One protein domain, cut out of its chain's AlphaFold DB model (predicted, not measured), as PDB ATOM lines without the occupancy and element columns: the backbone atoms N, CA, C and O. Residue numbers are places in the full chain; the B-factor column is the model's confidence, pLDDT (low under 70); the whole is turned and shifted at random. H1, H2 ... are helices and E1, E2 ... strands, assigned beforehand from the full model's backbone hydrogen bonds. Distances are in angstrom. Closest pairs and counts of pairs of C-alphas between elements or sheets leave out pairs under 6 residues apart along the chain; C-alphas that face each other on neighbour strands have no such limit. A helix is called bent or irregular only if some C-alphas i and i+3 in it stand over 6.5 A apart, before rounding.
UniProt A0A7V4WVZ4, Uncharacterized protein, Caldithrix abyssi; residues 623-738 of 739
ATOM      1  N   ALA A 623     -43.846 -23.106 -48.836       76.88
ATOM      2  CA  ALA A 623     -43.417 -23.771 -50.068       76.88
ATOM      3  C   ALA A 623     -41.901 -23.766 -50.273       76.88
ATOM      4  O   ALA A 623     -41.305 -24.822 -50.484       76.88
ATOM      5  N   ARG A 624     -41.254 -22.607 -50.108       73.56
ATOM      6  CA  ARG A 624     -39.794 -22.473 -50.201       73.56
ATOM      7  C   ARG A 624     -39.078 -23.394 -49.211       73.56
ATOM      8  O   ARG A 624     -38.160 -24.122 -49.572       73.56
ATOM      9  N   ARG A 625     -39.552 -23.420 -47.958       75.81
ATOM     10  CA  ARG A 625     -39.016 -24.305 -46.913       75.81
ATOM     11  C   ARG A 625     -39.132 -25.782 -47.286       75.81
ATOM     12  O   ARG A 625     -38.229 -26.542 -46.952       75.81
ATOM     13  N   PHE A 626     -40.223 -26.183 -47.938       80.44
ATOM     14  CA  PHE A 626     -40.401 -27.552 -48.418       80.44
ATOM     15  C   PHE A 626     -39.387 -27.893 -49.518       80.44
ATOM     16  O   PHE A 626     -38.661 -28.876 -49.376       80.44
ATOM     17  N   VAL A 627     -39.290 -27.056 -50.557       77.00
ATOM     18  CA  VAL A 627     -38.376 -27.251 -51.700       77.00
ATOM     19  C   VAL A 627     -36.923 -27.361 -51.238       77.00
ATOM     20  O   VAL A 627     -36.208 -28.270 -51.657       77.00
ATOM     21  N   ASP A 628     -36.512 -26.489 -50.317       73.31
ATOM     22  CA  ASP A 628     -35.126 -26.404 -49.851       73.31
ATOM     23  C   ASP A 628     -34.760 -27.474 -48.804       73.31
ATOM     24  O   ASP A 628     -33.606 -27.558 -48.374       73.31
ATOM     25  N   THR A 629     -35.719 -28.295 -48.354       77.25
ATOM     26  CA  THR A 629     -35.458 -29.333 -47.350       77.25
ATOM     27  C   THR A 629     -34.772 -30.546 -47.992       77.25
ATOM     28  O   THR A 629     -35.327 -31.138 -48.919       77.25
ATOM     29  N   PRO A 630     -33.613 -31.000 -47.471       76.38
ATOM     30  CA  PRO A 630     -32.950 -32.202 -47.971       76.38
ATOM     31  C   PRO A 630     -33.864 -33.430 -47.920       76.38
ATOM     32  O   PRO A 630     -34.541 -33.653 -46.910       76.38
ATOM     33  N   THR A 631     -33.826 -34.273 -48.961       75.44
ATOM     34  CA  THR A 631     -34.714 -35.449 -49.082       75.44
ATOM     35  C   THR A 631     -34.704 -36.331 -47.823       75.44
ATOM     36  O   THR A 631     -35.752 -36.776 -47.354       75.44
ATOM     37  N   GLY A 632     -33.524 -36.547 -47.223       77.06
ATOM     38  CA  GLY A 632     -33.380 -37.363 -46.013       77.06
ATOM     39  C   GLY A 632     -34.174 -36.832 -44.817       77.06
ATOM     40  O   GLY A 632     -34.765 -37.617 -44.082       77.06
ATOM     41  N   LEU A 633     -34.247 -35.509 -44.645       82.25
ATOM     42  CA  LEU A 633     -35.043 -34.881 -43.589       82.25
ATOM     43  C   LEU A 633     -36.528 -34.824 -43.966       82.25
ATOM     44  O   LEU A 633     -37.395 -34.984 -43.104       82.25
ATOM     45  N   LEU A 634     -36.821 -34.630 -45.255       83.31
ATOM     46  CA  LEU A 634     -38.184 -34.584 -45.770       83.31
ATOM     47  C   LEU A 634     -38.939 -35.892 -45.512       83.31
ATOM     48  O   LEU A 634     -40.093 -35.846 -45.091       83.31
ATOM     49  N   LYS A 635     -38.263 -37.039 -45.657       84.94
ATOM     50  CA  LYS A 635     -38.811 -38.373 -45.365       84.94
ATOM     51  C   LYS A 635     -39.488 -38.471 -43.994       84.94
ATOM     52  O   LYS A 635     -40.496 -39.158 -43.866       84.94
ATOM     53  N   TYR A 636     -38.941 -37.799 -42.984       87.00
ATOM     54  CA  TYR A 636     -39.456 -37.844 -41.612       87.00
ATOM     55  C   TYR A 636     -40.431 -36.713 -41.297       87.00
ATOM     56  O   TYR A 636     -41.266 -36.854 -40.411       87.00
ATOM     57  N   LYS A 637     -40.316 -35.579 -41.997       88.50
ATOM     58  CA  LYS A 637     -41.142 -34.395 -41.741       88.50
ATOM     59  C   LYS A 637     -42.420 -34.351 -42.568       88.50
ATOM     60  O   LYS A 637     -43.322 -33.605 -42.205       88.50
ATOM     61  N   MET A 638     -42.498 -35.076 -43.678       91.81
ATOM     62  CA  MET A 638     -43.653 -35.040 -44.571       91.81
ATOM     63  C   MET A 638     -44.761 -35.981 -44.092       91.81
ATOM     64  O   MET A 638     -44.547 -37.187 -43.964       91.81
ATOM     65  N   VAL A 639     -45.952 -35.425 -43.875       93.38
ATOM     66  CA  VAL A 639     -47.153 -36.152 -43.454       93.38
ATOM     67  C   VAL A 639     -48.272 -35.845 -44.438       93.38
ATOM     68  O   VAL A 639     -48.564 -34.676 -44.684       93.38
ATOM     69  N   ILE A 640     -48.885 -36.887 -44.997       94.31
ATOM     70  CA  ILE A 640     -50.013 -36.752 -45.920       94.31
ATOM     71  C   ILE A 640     -51.266 -37.310 -45.251       94.31
ATOM     72  O   ILE A 640     -51.302 -38.472 -44.848       94.31
ATOM     73  N   TYR A 641     -52.286 -36.472 -45.141       93.38
ATOM     74  CA  TYR A 641     -53.601 -36.815 -44.633       93.38
ATOM     75  C   TYR A 641     -54.537 -37.117 -45.802       93.38
ATOM     76  O   TYR A 641     -54.628 -36.312 -46.727       93.38
ATOM     77  N   CYS A 642     -55.206 -38.268 -45.784       92.12
ATOM     78  CA  CYS A 642     -56.175 -38.664 -46.812       92.12
ATOM     79  C   CYS A 642     -57.292 -39.539 -46.224       92.12
ATOM     80  O   CYS A 642     -57.195 -39.987 -45.083       92.12
ATOM     81  N   ASP A 643     -58.366 -39.770 -46.988       90.50
ATOM     82  CA  ASP A 643     -59.425 -40.709 -46.595       90.50
ATOM     83  C   ASP A 643     -58.934 -42.160 -46.689       90.50
ATOM     84  O   ASP A 643     -58.694 -42.690 -47.775       90.50
ATOM     85  N   PHE A 644     -58.789 -42.813 -45.535       89.38
ATOM     86  CA  PHE A 644     -58.323 -44.197 -45.453       89.38
ATOM     87  C   PHE A 644     -59.386 -45.216 -45.862       89.38
ATOM     88  O   PHE A 644     -59.040 -46.358 -46.161       89.38
ATOM     89  N   ARG A 645     -60.660 -44.813 -45.915       89.56
ATOM     90  CA  ARG A 645     -61.760 -45.659 -46.395       89.56
ATOM     91  C   ARG A 645     -61.664 -45.878 -47.905       89.56
ATOM     92  O   ARG A 645     -62.192 -46.856 -48.422       89.56
ATOM     93  N   ASN A 646     -60.957 -44.994 -48.609       89.25
ATOM     94  CA  ASN A 646     -60.670 -45.117 -50.029       89.25
ATOM     95  C   ASN A 646     -59.300 -45.791 -50.246       89.25
ATOM     96  O   ASN A 646     -58.262 -45.139 -50.383       89.25
ATOM     97  N   GLU A 647     -59.286 -47.123 -50.292       89.88
ATOM     98  CA  GLU A 647     -58.049 -47.899 -50.480       89.88
ATOM     99  C   GLU A 647     -57.322 -47.569 -51.795       89.88
ATOM    100  O   GLU A 647     -56.085 -47.557 -51.842       89.88
ATOM    101  N   THR A 648     -58.077 -47.257 -52.853       91.25
ATOM    102  CA  THR A 648     -57.541 -46.862 -54.162       91.25
ATOM    103  C   THR A 648     -56.729 -45.577 -54.046       91.25
ATOM    104  O   THR A 648     -55.572 -45.549 -54.464       91.25
ATOM    105  N   LEU A 649     -57.286 -44.563 -53.379       89.94
ATOM    106  CA  LEU A 649     -56.632 -43.283 -53.103       89.94
ATOM    107  C   LEU A 649     -55.337 -43.465 -52.302       89.94
ATOM    108  O   LEU A 649     -54.282 -42.939 -52.656       89.94
ATOM    109  N   VAL A 650     -55.390 -44.257 -51.228       92.31
ATOM    110  CA  VAL A 650     -54.220 -44.560 -50.390       92.31
ATOM    111  C   VAL A 650     -53.113 -45.222 -51.212       92.31
ATOM    112  O   VAL A 650     -51.932 -44.880 -51.072       92.31
ATOM    113  N   LYS A 651     -53.473 -46.183 -52.069       91.88
ATOM    114  CA  LYS A 651     -52.531 -46.878 -52.951       91.88
ATOM    115  C   LYS A 651     -51.937 -45.925 -53.986       91.88
ATOM    116  O   LYS A 651     -50.727 -45.959 -54.203       91.88
ATOM    117  N   GLU A 652     -52.755 -45.060 -54.570       92.25
ATOM    118  CA  GLU A 652     -52.335 -44.064 -55.551       92.25
ATOM    119  C   GLU A 652     -51.353 -43.057 -54.947       92.25
ATOM    120  O   GLU A 652     -50.250 -42.913 -55.466       92.25
ATOM    121  N   ILE A 653     -51.657 -42.472 -53.783       93.00
ATOM    122  CA  ILE A 653     -50.743 -41.558 -53.078       93.00
ATOM    123  C   ILE A 653     -49.419 -42.261 -52.760       93.00
ATOM    124  O   ILE A 653     -48.345 -41.728 -53.047       93.00
ATOM    125  N   LYS A 654     -49.455 -43.481 -52.198       92.00
ATOM    126  CA  LYS A 654     -48.226 -44.247 -51.913       92.00
ATOM    127  C   LYS A 654     -47.399 -44.458 -53.176       92.00
ATOM    128  O   LYS A 654     -46.178 -44.311 -53.124       92.00
ATOM    129  N   ASN A 655     -48.048 -44.808 -54.283       88.69
ATOM    130  CA  ASN A 655     -47.385 -45.060 -55.554       88.69
ATOM    131  C   ASN A 655     -46.810 -43.776 -56.148       88.69
ATOM    132  O   ASN A 655     -45.634 -43.772 -56.502       88.69
ATOM    133  N   THR A 656     -47.579 -42.691 -56.197       88.38
ATOM    134  CA  THR A 656     -47.139 -41.413 -56.757       88.38
ATOM    135  C   THR A 656     -45.992 -40.822 -55.954       88.38
ATOM    136  O   THR A 656     -44.951 -40.499 -56.521       88.38
ATOM    137  N   VAL A 657     -46.096 -40.774 -54.623       87.56
ATOM    138  CA  VAL A 657     -45.023 -40.232 -53.781       87.56
ATOM    139  C   VAL A 657     -43.771 -41.099 -53.847       87.56
ATOM    140  O   VAL A 657     -42.675 -40.570 -54.038       87.56
ATOM    141  N   LYS A 658     -43.910 -42.432 -53.789       83.75
ATOM    142  CA  LYS A 658     -42.766 -43.337 -53.978       83.75
ATOM    143  C   LYS A 658     -42.133 -43.139 -55.359       83.75
ATOM    144  O   LYS A 658     -40.909 -43.124 -55.459       83.75
ATOM    145  N   LYS A 659     -42.949 -42.960 -56.405       79.94
ATOM    146  CA  LYS A 659     -42.511 -42.733 -57.789       79.94
ATOM    147  C   LYS A 659     -41.850 -41.369 -57.993       79.94
ATOM    148  O   LYS A 659     -41.063 -41.265 -58.916       79.94
ATOM    149  N   ARG A 660     -42.164 -40.333 -57.209       79.88
ATOM    150  CA  ARG A 660     -41.665 -38.961 -57.445       79.88
ATOM    151  C   ARG A 660     -40.586 -38.507 -56.460       79.88
ATOM    152  O   ARG A 660     -39.666 -37.803 -56.862       79.88
ATOM    153  N   LEU A 661     -40.686 -38.914 -55.193       77.19
ATOM    154  CA  LEU A 661     -39.759 -38.530 -54.118       77.19
ATOM    155  C   LEU A 661     -38.871 -39.688 -53.628       77.19
ATOM    156  O   LEU A 661     -37.958 -39.470 -52.836       77.19
ATOM    157  N   GLY A 662     -39.111 -40.924 -54.080       73.81
ATOM    158  CA  GLY A 662     -38.247 -42.073 -53.778       73.81
ATOM    159  C   GLY A 662     -38.424 -42.683 -52.381       73.81
ATOM    160  O   GLY A 662     -37.692 -43.600 -52.014       73.81
ATOM    161  N   PHE A 663     -39.403 -42.233 -51.593       84.06
ATOM    162  CA  PHE A 663     -39.732 -42.822 -50.291       84.06
ATOM    163  C   PHE A 663     -41.245 -42.961 -50.100       84.06
ATOM    164  O   PHE A 663     -42.042 -42.316 -50.777       84.06
ATOM    165  N   ARG A 664     -41.655 -43.841 -49.176       85.69
ATOM    166  CA  ARG A 664     -43.067 -43.963 -48.793       85.69
ATOM    167  C   ARG A 664     -43.422 -42.846 -47.805       85.69
ATOM    168  O   ARG A 664     -42.715 -42.727 -46.803       85.69
ATOM    169  N   PRO A 665     -44.480 -42.060 -48.058       88.25
ATOM    170  CA  PRO A 665     -44.903 -41.013 -47.138       88.25
ATOM    171  C   PRO A 665     -45.453 -41.614 -45.844       88.25
ATOM    172  O   PRO A 665     -45.983 -42.730 -45.848       88.25
ATOM    173  N   LEU A 666     -45.397 -40.843 -44.757       92.00
ATOM    174  CA  LEU A 666     -46.235 -41.111 -43.596       92.00
ATOM    175  C   LEU A 666     -47.667 -40.696 -43.942       92.00
ATOM    176  O   LEU A 666     -47.937 -39.508 -44.124       92.00
ATOM    177  N   LEU A 667     -48.562 -41.676 -44.052       92.81
ATOM    178  CA  LEU A 667     -49.983 -41.425 -44.259       92.81
ATOM    179  C   LEU A 667     -50.730 -41.428 -42.933       92.81
ATOM    180  O   LEU A 667     -50.437 -42.249 -42.061       92.81
ATOM    181  N   ARG A 668     -51.723 -40.551 -42.811       92.88
ATOM    182  CA  ARG A 668     -52.652 -40.504 -41.681       92.88
ATOM    183  C   ARG A 668     -54.073 -40.237 -42.159       92.88
ATOM    184  O   ARG A 668     -54.275 -39.690 -43.239       92.88
ATOM    185  N   ASP A 669     -55.036 -40.630 -41.341       88.88
ATOM    186  CA  ASP A 669     -56.449 -40.398 -41.618       88.88
ATOM    187  C   ASP A 669     -56.764 -38.896 -41.541       88.88
ATOM    188  O   ASP A 669     -56.419 -38.235 -40.552       88.88
ATOM    189  N   HIS A 670     -57.392 -38.348 -42.584       85.00
ATOM    190  CA  HIS A 670     -57.749 -36.932 -42.640       85.00
ATOM    191  C   HIS A 670     -58.800 -36.530 -41.595       85.00
ATOM    192  O   HIS A 670     -58.911 -35.345 -41.287       85.00
ATOM    193  N   ASP A 671     -59.523 -37.480 -40.995       82.75
ATOM    194  CA  ASP A 671     -60.446 -37.199 -39.887       82.75
ATOM    195  C   ASP A 671     -59.702 -36.816 -38.586       82.75
ATOM    196  O   ASP A 671     -60.299 -36.293 -37.644       82.75
ATOM    197  N   LYS A 672     -58.380 -37.052 -38.511       83.88
ATOM    198  CA  LYS A 672     -57.548 -36.834 -37.312       83.88
ATOM    199  C   LYS A 672     -56.260 -36.069 -37.632       83.88
ATOM    200  O   LYS A 672     -55.153 -36.541 -37.365       83.88
ATOM    201  N   ILE A 673     -56.393 -34.871 -38.206       84.94
ATOM    202  CA  ILE A 673     -55.230 -34.050 -38.575       84.94
ATOM    203  C   ILE A 673     -54.493 -33.534 -37.332       84.94
ATOM    204  O   ILE A 673     -54.991 -32.688 -36.587       84.94
ATOM    205  N   GLU A 674     -53.249 -33.979 -37.155       86.44
ATOM    206  CA  GLU A 674     -52.321 -33.413 -36.180       86.44
ATOM    207  C   GLU A 674     -51.518 -32.265 -36.803       86.44
ATOM    208  O   GLU A 674     -50.674 -32.453 -37.690       86.44
ATOM    209  N   TRP A 675     -51.757 -31.060 -36.292       86.25
ATOM    210  CA  TRP A 675     -51.115 -29.836 -36.757       86.25
ATOM    211  C   TRP A 675     -49.784 -29.595 -36.036       86.25
ATOM    212  O   TRP A 675     -49.752 -29.028 -34.941       86.25
ATOM    213  N   ASN A 676     -48.672 -29.980 -36.667       84.69
ATOM    214  CA  ASN A 676     -47.320 -29.769 -36.145       84.69
ATOM    215  C   ASN A 676     -46.491 -28.835 -37.045       84.69
ATOM    216  O   ASN A 676     -46.286 -29.112 -38.225       84.69
ATOM    217  N   ARG A 677     -45.948 -27.750 -36.471       80.75
ATOM    218  CA  ARG A 677     -45.090 -26.774 -37.177       80.75
ATOM    219  C   ARG A 677     -43.774 -27.360 -37.697       80.75
ATOM    220  O   ARG A 677     -43.156 -26.758 -38.576       80.75
ATOM    221  N   SER A 678     -43.310 -28.475 -37.132       81.06
ATOM    222  CA  SER A 678     -42.092 -29.147 -37.591       81.06
ATOM    223  C   SER A 678     -42.320 -30.022 -38.829       81.06
ATOM    224  O   SER A 678     -41.331 -30.437 -39.438       81.06
ATOM    225  N   HIS A 679     -43.579 -30.276 -39.209       87.94
ATOM    226  CA  HIS A 679     -43.958 -31.136 -40.326       87.94
ATOM    227  C   HIS A 679     -44.377 -30.352 -41.577       87.94
ATOM    228  O   HIS A 679     -44.903 -29.239 -41.513       87.94
ATOM    229  N   PHE A 680     -44.162 -30.990 -42.727       89.50
ATOM    230  CA  PHE A 680     -44.762 -30.614 -43.998       89.50
ATOM    231  C   PHE A 680     -46.061 -31.398 -44.166       89.50
ATOM    232  O   PHE A 680     -46.033 -32.607 -44.381       89.50
ATOM    233  N   ILE A 681     -47.185 -30.713 -43.992       91.62
ATOM    234  CA  ILE A 681     -48.526 -31.278 -43.947       91.62
ATOM    235  C   ILE A 681     -49.145 -31.124 -45.331       91.62
ATOM    236  O   ILE A 681     -49.267 -30.009 -45.839       91.62
ATOM    237  N   PHE A 682     -49.545 -32.249 -45.907       93.00
ATOM    238  CA  PHE A 682     -50.356 -32.325 -47.112       93.00
ATOM    239  C   PHE A 682     -51.708 -32.908 -46.721       93.00
ATOM    240  O   PHE A 682     -51.756 -33.898 -45.997       93.00
ATOM    241  N   VAL A 683     -52.795 -32.308 -47.178       92.00
ATOM    242  CA  VAL A 683     -54.159 -32.788 -46.965       92.00
ATOM    243  C   VAL A 683     -54.763 -33.044 -48.333       92.00
ATOM    244  O   VAL A 683     -54.725 -32.167 -49.194       92.00
ATOM    245  N   VAL A 684     -55.259 -34.257 -48.545       91.12
ATOM    246  CA  VAL A 684     -55.875 -34.685 -49.798       91.12
ATOM    247  C   VAL A 684     -57.385 -34.760 -49.600       91.12
ATOM    248  O   VAL A 684     -57.841 -35.558 -48.783       91.12
ATOM    249  N   GLU A 685     -58.144 -33.935 -50.325       87.56
ATOM    250  CA  GLU A 685     -59.613 -33.873 -50.227       87.56
ATOM    251  C   GLU A 685     -60.279 -33.787 -51.612       87.56
ATOM    252  O   GLU A 685     -59.670 -33.349 -52.590       87.56
ATOM    253  N   ARG A 686     -61.554 -34.193 -51.704       81.38
ATOM    254  CA  ARG A 686     -62.376 -33.995 -52.916       81.38
ATOM    255  C   ARG A 686     -62.828 -32.555 -53.081       81.38
ATOM    256  O   ARG A 686     -62.773 -32.017 -54.181       81.38
ATOM    257  N   GLU A 687     -63.251 -31.944 -51.983       73.50
ATOM    258  CA  GLU A 687     -63.785 -30.588 -51.929       73.50
ATOM    259  C   GLU A 687     -63.220 -29.877 -50.702       73.50
ATOM    260  O   GLU A 687     -63.017 -30.496 -49.657       73.50
ATOM    261  N   LEU A 688     -62.962 -28.577 -50.840       65.25
ATOM    262  CA  LEU A 688     -62.428 -27.741 -49.771       65.25
ATOM    263  C   LEU A 688     -63.440 -27.658 -48.620       65.25
ATOM    264  O   LEU A 688     -64.510 -27.066 -48.770       65.25
ATOM    265  N   LYS A 689     -63.103 -28.179 -47.436       66.69
ATOM    266  CA  LYS A 689     -63.944 -27.955 -46.251       66.69
ATOM    267  C   LYS A 689     -63.876 -26.485 -45.807       66.69
ATOM    268  O   LYS A 689     -62.798 -25.896 -45.700       66.69
ATOM    269  N   ALA A 690     -65.037 -25.917 -45.465       53.53
ATOM    270  CA  ALA A 690     -65.292 -24.491 -45.190       53.53
ATOM    271  C   ALA A 690     -64.558 -23.856 -43.975       53.53
ATOM    272  O   ALA A 690     -64.936 -22.782 -43.517       53.53
ATOM    273  N   GLN A 691     -63.514 -24.483 -43.423       62.44
ATOM    274  CA  GLN A 691     -62.783 -24.021 -42.226       62.44
ATOM    275  C   GLN A 691     -61.311 -23.664 -42.497       62.44
ATOM    276  O   GLN A 691     -60.466 -23.701 -41.590       62.44
ATOM    277  N   THR A 692     -60.986 -23.317 -43.740       73.62
ATOM    278  CA  THR A 692     -59.615 -23.084 -44.197       73.62
ATOM    279  C   THR A 692     -59.476 -21.708 -44.845       73.62
ATOM    280  O   THR A 692     -60.279 -21.311 -45.680       73.62
ATOM    281  N   GLU A 693     -58.454 -20.956 -44.437       81.56
ATOM    282  CA  GLU A 693     -58.060 -19.711 -45.100       81.56
ATOM    283  C   GLU A 693     -57.023 -20.060 -46.170       81.56
ATOM    284  O   GLU A 693     -55.897 -20.446 -45.838       81.56
ATOM    285  N   VAL A 694     -57.391 -19.962 -47.446       82.19
ATOM    286  CA  VAL A 694     -56.454 -20.159 -48.558       82.19
ATOM    287  C   VAL A 694     -55.567 -18.920 -48.670       82.19
ATOM    288  O   VAL A 694     -56.049 -17.810 -48.867       82.19
ATOM    289  N   ILE A 695     -54.259 -19.114 -48.516       80.75
ATOM    290  CA  ILE A 695     -53.239 -18.053 -48.555       80.75
ATOM    291  C   ILE A 695     -52.384 -18.098 -49.830       80.75
ATOM    292  O   ILE A 695     -51.489 -17.276 -50.007       80.75
ATOM    293  N   GLY A 696     -52.635 -19.073 -50.700       77.62
ATOM    294  CA  GLY A 696     -52.045 -19.192 -52.027       77.62
ATOM    295  C   GLY A 696     -52.705 -20.333 -52.788       77.62
ATOM    296  O   GLY A 696     -53.042 -21.354 -52.191       77.62
ATOM    297  N   GLU A 697     -52.891 -20.171 -54.089       82.56
ATOM    298  CA  GLU A 697     -53.559 -21.155 -54.934       82.56
ATOM    299  C   GLU A 697     -52.774 -21.360 -56.228       82.56
ATOM    300  O   GLU A 697     -52.172 -20.429 -56.761       82.56
ATOM    301  N   SER A 698     -52.764 -22.606 -56.685       83.25
ATOM    302  CA  SER A 698     -52.110 -23.088 -57.890       83.25
ATOM    303  C   SER A 698     -53.028 -24.092 -58.575       83.25
ATOM    304  O   SER A 698     -53.887 -24.703 -57.939       83.25
ATOM    305  N   ASP A 699     -52.765 -24.358 -59.850       82.44
ATOM    306  CA  ASP A 699     -53.486 -25.360 -60.640       82.44
ATOM    307  C   ASP A 699     -53.391 -26.770 -60.012       82.44
ATOM    308  O   ASP A 699     -54.269 -27.615 -60.199       82.44
ATOM    309  N   PHE A 700     -52.337 -27.021 -59.222       85.12
ATOM    310  CA  PHE A 700     -52.068 -28.326 -58.616       85.12
ATOM    311  C   PHE A 700     -52.353 -28.412 -57.110       85.12
ATOM    312  O   PHE A 700     -52.648 -29.503 -56.617       85.12
ATOM    313  N   TYR A 701     -52.244 -27.307 -56.370       87.75
ATOM    314  CA  TYR A 701     -52.361 -27.284 -54.909       87.75
ATOM    315  C   TYR A 701     -52.817 -25.921 -54.392       87.75
ATOM    316  O   TYR A 701     -52.609 -24.900 -55.039       87.75
ATOM    317  N   SER A 702     -53.328 -25.888 -53.166       87.38
ATOM    318  CA  SER A 702     -53.546 -24.644 -52.421       87.38
ATOM    319  C   SER A 702     -52.711 -24.660 -51.147       87.38
ATOM    320  O   SER A 702     -52.573 -25.689 -50.492       87.38
ATOM    321  N   ILE A 703     -52.124 -23.532 -50.766       86.38
ATOM    322  CA  ILE A 703     -51.530 -23.357 -49.441       86.38
ATOM    323  C   ILE A 703     -52.602 -22.733 -48.565       86.38
ATOM    324  O   ILE A 703     -53.122 -21.666 -48.886       86.38
ATOM    325  N   PHE A 704     -52.913 -23.364 -47.440       87.44
ATOM    326  CA  PHE A 704     -53.944 -22.865 -46.539       87.44
ATOM    327  C   PHE A 704     -53.479 -22.833 -45.087       87.44
ATOM    328  O   PHE A 704     -52.483 -23.460 -44.701       87.44
ATOM    329  N   ARG A 705     -54.220 -22.080 -44.274       85.81
ATOM    330  CA  ARG A 705     -54.116 -22.057 -42.818       85.81
ATOM    331  C   ARG A 705     -55.421 -22.574 -42.219       85.81
ATOM    332  O   ARG A 705     -56.486 -22.034 -42.520       85.81
ATOM    333  N   PRO A 706     -55.381 -23.600 -41.359       81.62
ATOM    334  CA  PRO A 706     -56.557 -23.993 -40.599       81.62
ATOM    335  C   PRO A 706     -56.952 -22.864 -39.641       81.62
ATOM    336  O   PRO A 706     -56.116 -22.343 -38.894       81.62
ATOM    337  N   THR A 707     -58.242 -22.533 -39.609       78.19
ATOM    338  CA  THR A 707     -58.779 -21.425 -38.796       78.19
ATOM    339  C   THR A 707     -58.423 -21.573 -37.308       78.19
ATOM    340  O   THR A 707     -58.083 -20.598 -36.638       78.19
ATOM    341  N   ALA A 708     -58.392 -22.814 -36.804       75.19
ATOM    342  CA  ALA A 708     -58.030 -23.145 -35.423       75.19
ATOM    343  C   ALA A 708     -56.520 -23.039 -35.105       75.19
ATOM    344  O   ALA A 708     -56.134 -23.018 -33.934       75.19
ATOM    345  N   LYS A 709     -55.637 -22.999 -36.115       77.81
ATOM    346  CA  LYS A 709     -54.170 -22.959 -35.946       77.81
ATOM    347  C   LYS A 709     -53.519 -22.019 -36.972       77.81
ATOM    348  O   LYS A 709     -52.687 -22.441 -37.769       77.81
ATOM    349  N   LYS A 710     -53.812 -20.716 -36.868       73.19
ATOM    350  CA  LYS A 710     -53.348 -19.634 -37.775       73.19
ATOM    351  C   LYS A 710     -51.836 -19.574 -38.070       73.19
ATOM    352  O   LYS A 710     -51.424 -18.985 -39.060       73.19
ATOM    353  N   ASN A 711     -50.998 -20.184 -37.233       78.50
ATOM    354  CA  ASN A 711     -49.536 -20.186 -37.381       78.50
ATOM    355  C   ASN A 711     -48.974 -21.443 -38.068       78.50
ATOM    356  O   ASN A 711     -47.759 -21.649 -38.073       78.50
ATOM    357  N   ILE A 712     -49.837 -22.328 -38.564       81.19
ATOM    358  CA  ILE A 712     -49.453 -23.532 -39.299       81.19
ATOM    359  C   ILE A 712     -49.992 -23.385 -40.714       81.19
ATOM    360  O   ILE A 712     -51.136 -22.990 -40.905       81.19
ATOM    361  N   SER A 713     -49.152 -23.674 -41.698       87.19
ATOM    362  CA  SER A 713     -49.558 -23.750 -43.097       87.19
ATOM    363  C   SER A 713     -49.493 -25.200 -43.548       87.19
ATOM    364  O   SER A 713     -48.706 -25.973 -43.000       87.19
ATOM    365  N   ALA A 714     -50.335 -25.557 -44.505       89.19
ATOM    366  CA  ALA A 714     -50.378 -26.878 -45.109       89.19
ATOM    367  C   ALA A 714     -50.683 -26.765 -46.601       89.19
ATOM    368  O   ALA A 714     -51.198 -25.746 -47.063       89.19
ATOM    369  N   PHE A 715     -50.352 -27.822 -47.334       90.69
ATOM    370  CA  PHE A 715     -50.759 -27.998 -48.718       90.69
ATOM    371  C   PHE A 715     -52.089 -28.737 -48.764       90.69
ATOM    372  O   PHE A 715     -52.221 -29.802 -48.173       90.69
ATOM    373  N   LEU A 716     -53.050 -28.194 -49.490       90.31
ATOM    374  CA  LEU A 716     -54.238 -28.893 -49.936       90.31
ATOM    375  C   LEU A 716     -53.991 -29.410 -51.348       90.31
ATOM    376  O   LEU A 716     -53.596 -28.645 -52.226       90.31
ATOM    377  N   ILE A 717     -54.250 -30.694 -51.556       91.44
ATOM    378  CA  ILE A 717     -54.185 -31.359 -52.850       91.44
ATOM    379  C   ILE A 717     -55.578 -31.899 -53.148       91.44
ATOM    380  O   ILE A 717     -56.079 -32.755 -52.421       91.44
ATOM    381  N   TYR A 718     -56.211 -31.423 -54.214       90.25
ATOM    382  CA  TYR A 718     -57.469 -32.020 -54.651       90.25
ATOM    383  C   TYR A 718     -57.228 -33.440 -55.168       90.25
ATOM    384  O   TYR A 718     -56.219 -33.676 -55.833       90.25
ATOM    385  N   GLU A 719     -58.152 -34.373 -54.915       89.00
ATOM    386  CA  GLU A 719     -57.998 -35.776 -55.344       89.00
ATOM    387  C   GLU A 719     -57.672 -35.910 -56.841       89.00
ATOM    388  O   GLU A 719     -56.792 -36.678 -57.220       89.00
ATOM    389  N   LYS A 720     -58.288 -35.077 -57.689       88.81
ATOM    390  CA  LYS A 720     -58.022 -35.035 -59.138       88.81
ATOM    391  C   LYS A 720     -56.570 -34.701 -59.517       88.81
ATOM    392  O   LYS A 720     -56.155 -34.989 -60.628       88.81
ATOM    393  N   ASN A 721     -55.801 -34.094 -58.612       90.62
ATOM    394  CA  ASN A 721     -54.435 -33.629 -58.858       90.62
ATOM    395  C   ASN A 721     -53.365 -34.571 -58.284       90.62
ATOM    396  O   ASN A 721     -52.175 -34.242 -58.312       90.62
ATOM    397  N   ILE A 722     -53.745 -35.732 -57.742       90.31
ATOM    398  CA  ILE A 722     -52.800 -36.646 -57.082       90.31
ATOM    399  C   ILE A 722     -51.726 -37.134 -58.039       90.31
ATOM    400  O   ILE A 722     -50.563 -37.194 -57.649       90.31
ATOM    401  N   GLU A 723     -52.067 -37.421 -59.292       86.44
ATOM    402  CA  GLU A 723     -51.094 -37.834 -60.307       86.44
ATOM    403  C   GLU A 723     -50.016 -36.770 -60.592       86.44
ATOM    404  O   GLU A 723     -48.878 -37.092 -60.964       86.44
ATOM    405  N   HIS A 724     -50.348 -35.497 -60.357       87.38
ATOM    406  CA  HIS A 724     -49.449 -34.360 -60.516       87.38
ATOM    407  C   HIS A 724     -48.638 -34.055 -59.255       87.38
ATOM    408  O   HIS A 724     -47.707 -33.247 -59.325       87.38
ATOM    409  N   LEU A 725     -48.938 -34.694 -58.120       87.62
ATOM    410  CA  LEU A 725     -48.235 -34.477 -56.862       87.62
ATOM    411  C   LEU A 725     -46.731 -34.743 -57.038       87.62
ATOM    412  O   LEU A 725     -46.316 -35.835 -57.429       87.62
ATOM    413  N   PHE A 726     -45.908 -33.727 -56.761       84.56
ATOM    414  CA  PHE A 726     -44.449 -33.757 -56.955       84.56
ATOM    415  C   PHE A 726     -43.986 -34.020 -58.402       84.56
ATOM    416  O   PHE A 726     -42.859 -34.463 -58.630       84.56
ATOM    417  N   SER A 727     -44.837 -33.750 -59.395       81.19
ATOM    418  CA  SER A 727     -44.423 -33.652 -60.799       81.19
ATOM    419  C   SER A 727     -43.486 -32.458 -61.034       81.19
ATOM    420  O   SER A 727     -43.394 -31.546 -60.210       81.19
ATOM    421  N   ASP A 728     -42.810 -32.426 -62.185       72.69
ATOM    422  CA  ASP A 728     -41.952 -31.293 -62.559       72.69
ATOM    423  C   ASP A 728     -42.748 -29.981 -62.612       72.69
ATOM    424  O   ASP A 728     -42.261 -28.954 -62.146       72.69
ATOM    425  N   ALA A 729     -43.990 -30.021 -63.108       78.62
ATOM    426  CA  ALA A 729     -44.881 -28.864 -63.132       78.62
ATOM    427  C   ALA A 729     -45.248 -28.395 -61.714       78.62
ATOM    428  O   ALA A 729     -45.148 -27.207 -61.417       78.62
ATOM    429  N   PHE A 730     -45.577 -29.329 -60.817       82.56
ATOM    430  CA  PHE A 730     -45.868 -29.045 -59.409       82.56
ATOM    431  C   PHE A 730     -44.684 -28.377 -58.699       82.56
ATOM    432  O   PHE A 730     -44.838 -27.348 -58.044       82.56
ATOM    433  N   ILE A 731     -43.478 -28.935 -58.855       77.44
ATOM    434  CA  ILE A 731     -42.262 -28.398 -58.235       77.44
ATOM    435  C   ILE A 731     -41.889 -27.041 -58.835       77.44
ATOM    436  O   ILE A 731     -41.540 -26.128 -58.093       77.44
ATOM    437  N   ARG A 732     -42.015 -26.863 -60.155       72.19
ATOM    438  CA  ARG A 732     -41.804 -25.555 -60.791       72.19
ATOM    439  C   ARG A 732     -42.766 -24.508 -60.246       72.19
ATOM    440  O   ARG A 732     -42.312 -23.428 -59.900       72.19
ATOM    441  N   LYS A 733     -44.058 -24.820 -60.095       76.75
ATOM    442  CA  LYS A 733     -45.015 -23.890 -59.472       76.75
ATOM    443  C   LYS A 733     -44.609 -23.532 -58.038       76.75
ATOM    444  O   LYS A 733     -44.560 -22.347 -57.725       76.75
ATOM    445  N   LEU A 734     -44.176 -24.504 -57.227       74.75
ATOM    446  CA  LEU A 734     -43.639 -24.242 -55.880       74.75
ATOM    447  C   LEU A 734     -42.415 -23.310 -55.876       74.75
ATOM    448  O   LEU A 734     -42.236 -22.543 -54.930       74.75
ATOM    449  N   VAL A 735     -41.563 -23.394 -56.902       67.06
ATOM    450  CA  VAL A 735     -40.368 -22.549 -57.062       67.06
ATOM    451  C   VAL A 735     -40.728 -21.154 -57.600       67.06
ATOM    452  O   VAL A 735     -40.166 -20.162 -57.134       67.06
ATOM    453  N   CYS A 736     -41.665 -21.065 -58.551       60.81
ATOM    454  CA  CYS A 736     -41.988 -19.853 -59.308       60.81
ATOM    455  C   CYS A 736     -43.072 -18.963 -58.673       60.81
ATOM    456  O   CYS A 736     -42.928 -17.749 -58.728       60.81
ATOM    457  N   GLU A 737     -44.127 -19.509 -58.051       55.31
ATOM    458  CA  GLU A 737     -45.293 -18.745 -57.539       55.31
ATOM    459  C   GLU A 737     -44.982 -17.856 -56.310       55.31
ATOM    460  O   GLU A 737     -45.878 -17.266 -55.711       55.31
ATOM    461  N   GLN A 738     -43.710 -17.727 -55.918       48.84
ATOM    462  CA  GLN A 738     -43.260 -16.822 -54.849       48.84
ATOM    463  C   GLN A 738     -42.093 -15.903 -55.249       48.84
ATOM    464  O   GLN A 738     -41.556 -15.191 -54.387       48.84
TER     465      GLN A 738
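What this domain is: This is residues 623 to 738 of the 739 residues of an uncharacterized protein of Caldithrix abyssi (UniProt A0A7V4WVZ4). A strongly twisted sheet of six strands runs through the domain, with helices H3 and H4 side by side along its E2, E1 and E3 part. H1 and H2 sit near the beginnings of E1 and E3, and H5 packs on H1, clear of the sheet. The 116 printed residues hold five named helices and six named strands in the order H1 H2 E1 H3 E2 E3 E4 E5 E6 H4 H5, of mixed class. The mixed sheet runs E2 E1 E3 E6 E5 E4, parallel from E2 to E6 and antiparallel from E6 to E4. The whole is compact and rounded, with a radius of gyration of the C-alphas of 13.1 A and spans of 34 by 33 by 26 A.

How they stand to each other: H1, residues 623 to 627, touches H5, residues 728 to 736; their closest C-alphas, of Ala 623 and Leu 734, are 5.8 A apart. H2, residues 631 to 637, only grazes the sheet with residues 634 to 637. E1, residues 638 to 642, H3, residues 647 to 661, and E2, residues 666 to 669, form a strand-helix-strand unit, two parallel neighbour strands with a helix between, and its crossover is right-handed. N 640 and O 666 are 2.9 A apart. E3, residues 680 to 685, is parallel to E1, with N 641 and O 682 at 2.8 A. E4, residues 692 to 697, E5, residues 702 to 706, and E6, residues 714 to 718, form a meander, each strand the antiparallel neighbour of the one before; E4 and E5 are a hairpin, as are E5 and E6. N 695 and O 703 are 2.8 A apart, and N 716 and O 702 2.7 A. E6 is parallel to E3, with N 717 and O 683 at 2.8 A. H4, residues 719 to 724, touches H3 at a shallow tilt of 26 degrees, the same way; the closest C-alphas, of Thr 656 and Glu 723, are 6.4 A apart. Every O i to N i+4 pair is within hydrogen-bond range in H1, H3 and H5, against 2 of 3 in H2 and 0 of 2 in H4, where 2 of 3 O i to N i+3 pairs are.

Where its parts are: H1 begins at C-alpha 623, (-43.417, -23.771, -50.068). H3 is 20.9 A long, E3 16.4 A, E1 13.2 A and E6 13.0 A. H4 is irregular: C-alphas 720 and 723 are 7.6 A apart. H5 is 11.9 A long and ends at C-alpha 736, (-41.988, -19.853, -59.308).

The domain as a whole: The two C-alphas farthest apart, those of Arg 645 and Gln 738, are 35.3 A apart. The printed part has no cut and no long link. Residues 688 to 691 and 735 to 738 have pLDDT under 70; the mean of the printed part is 82.9.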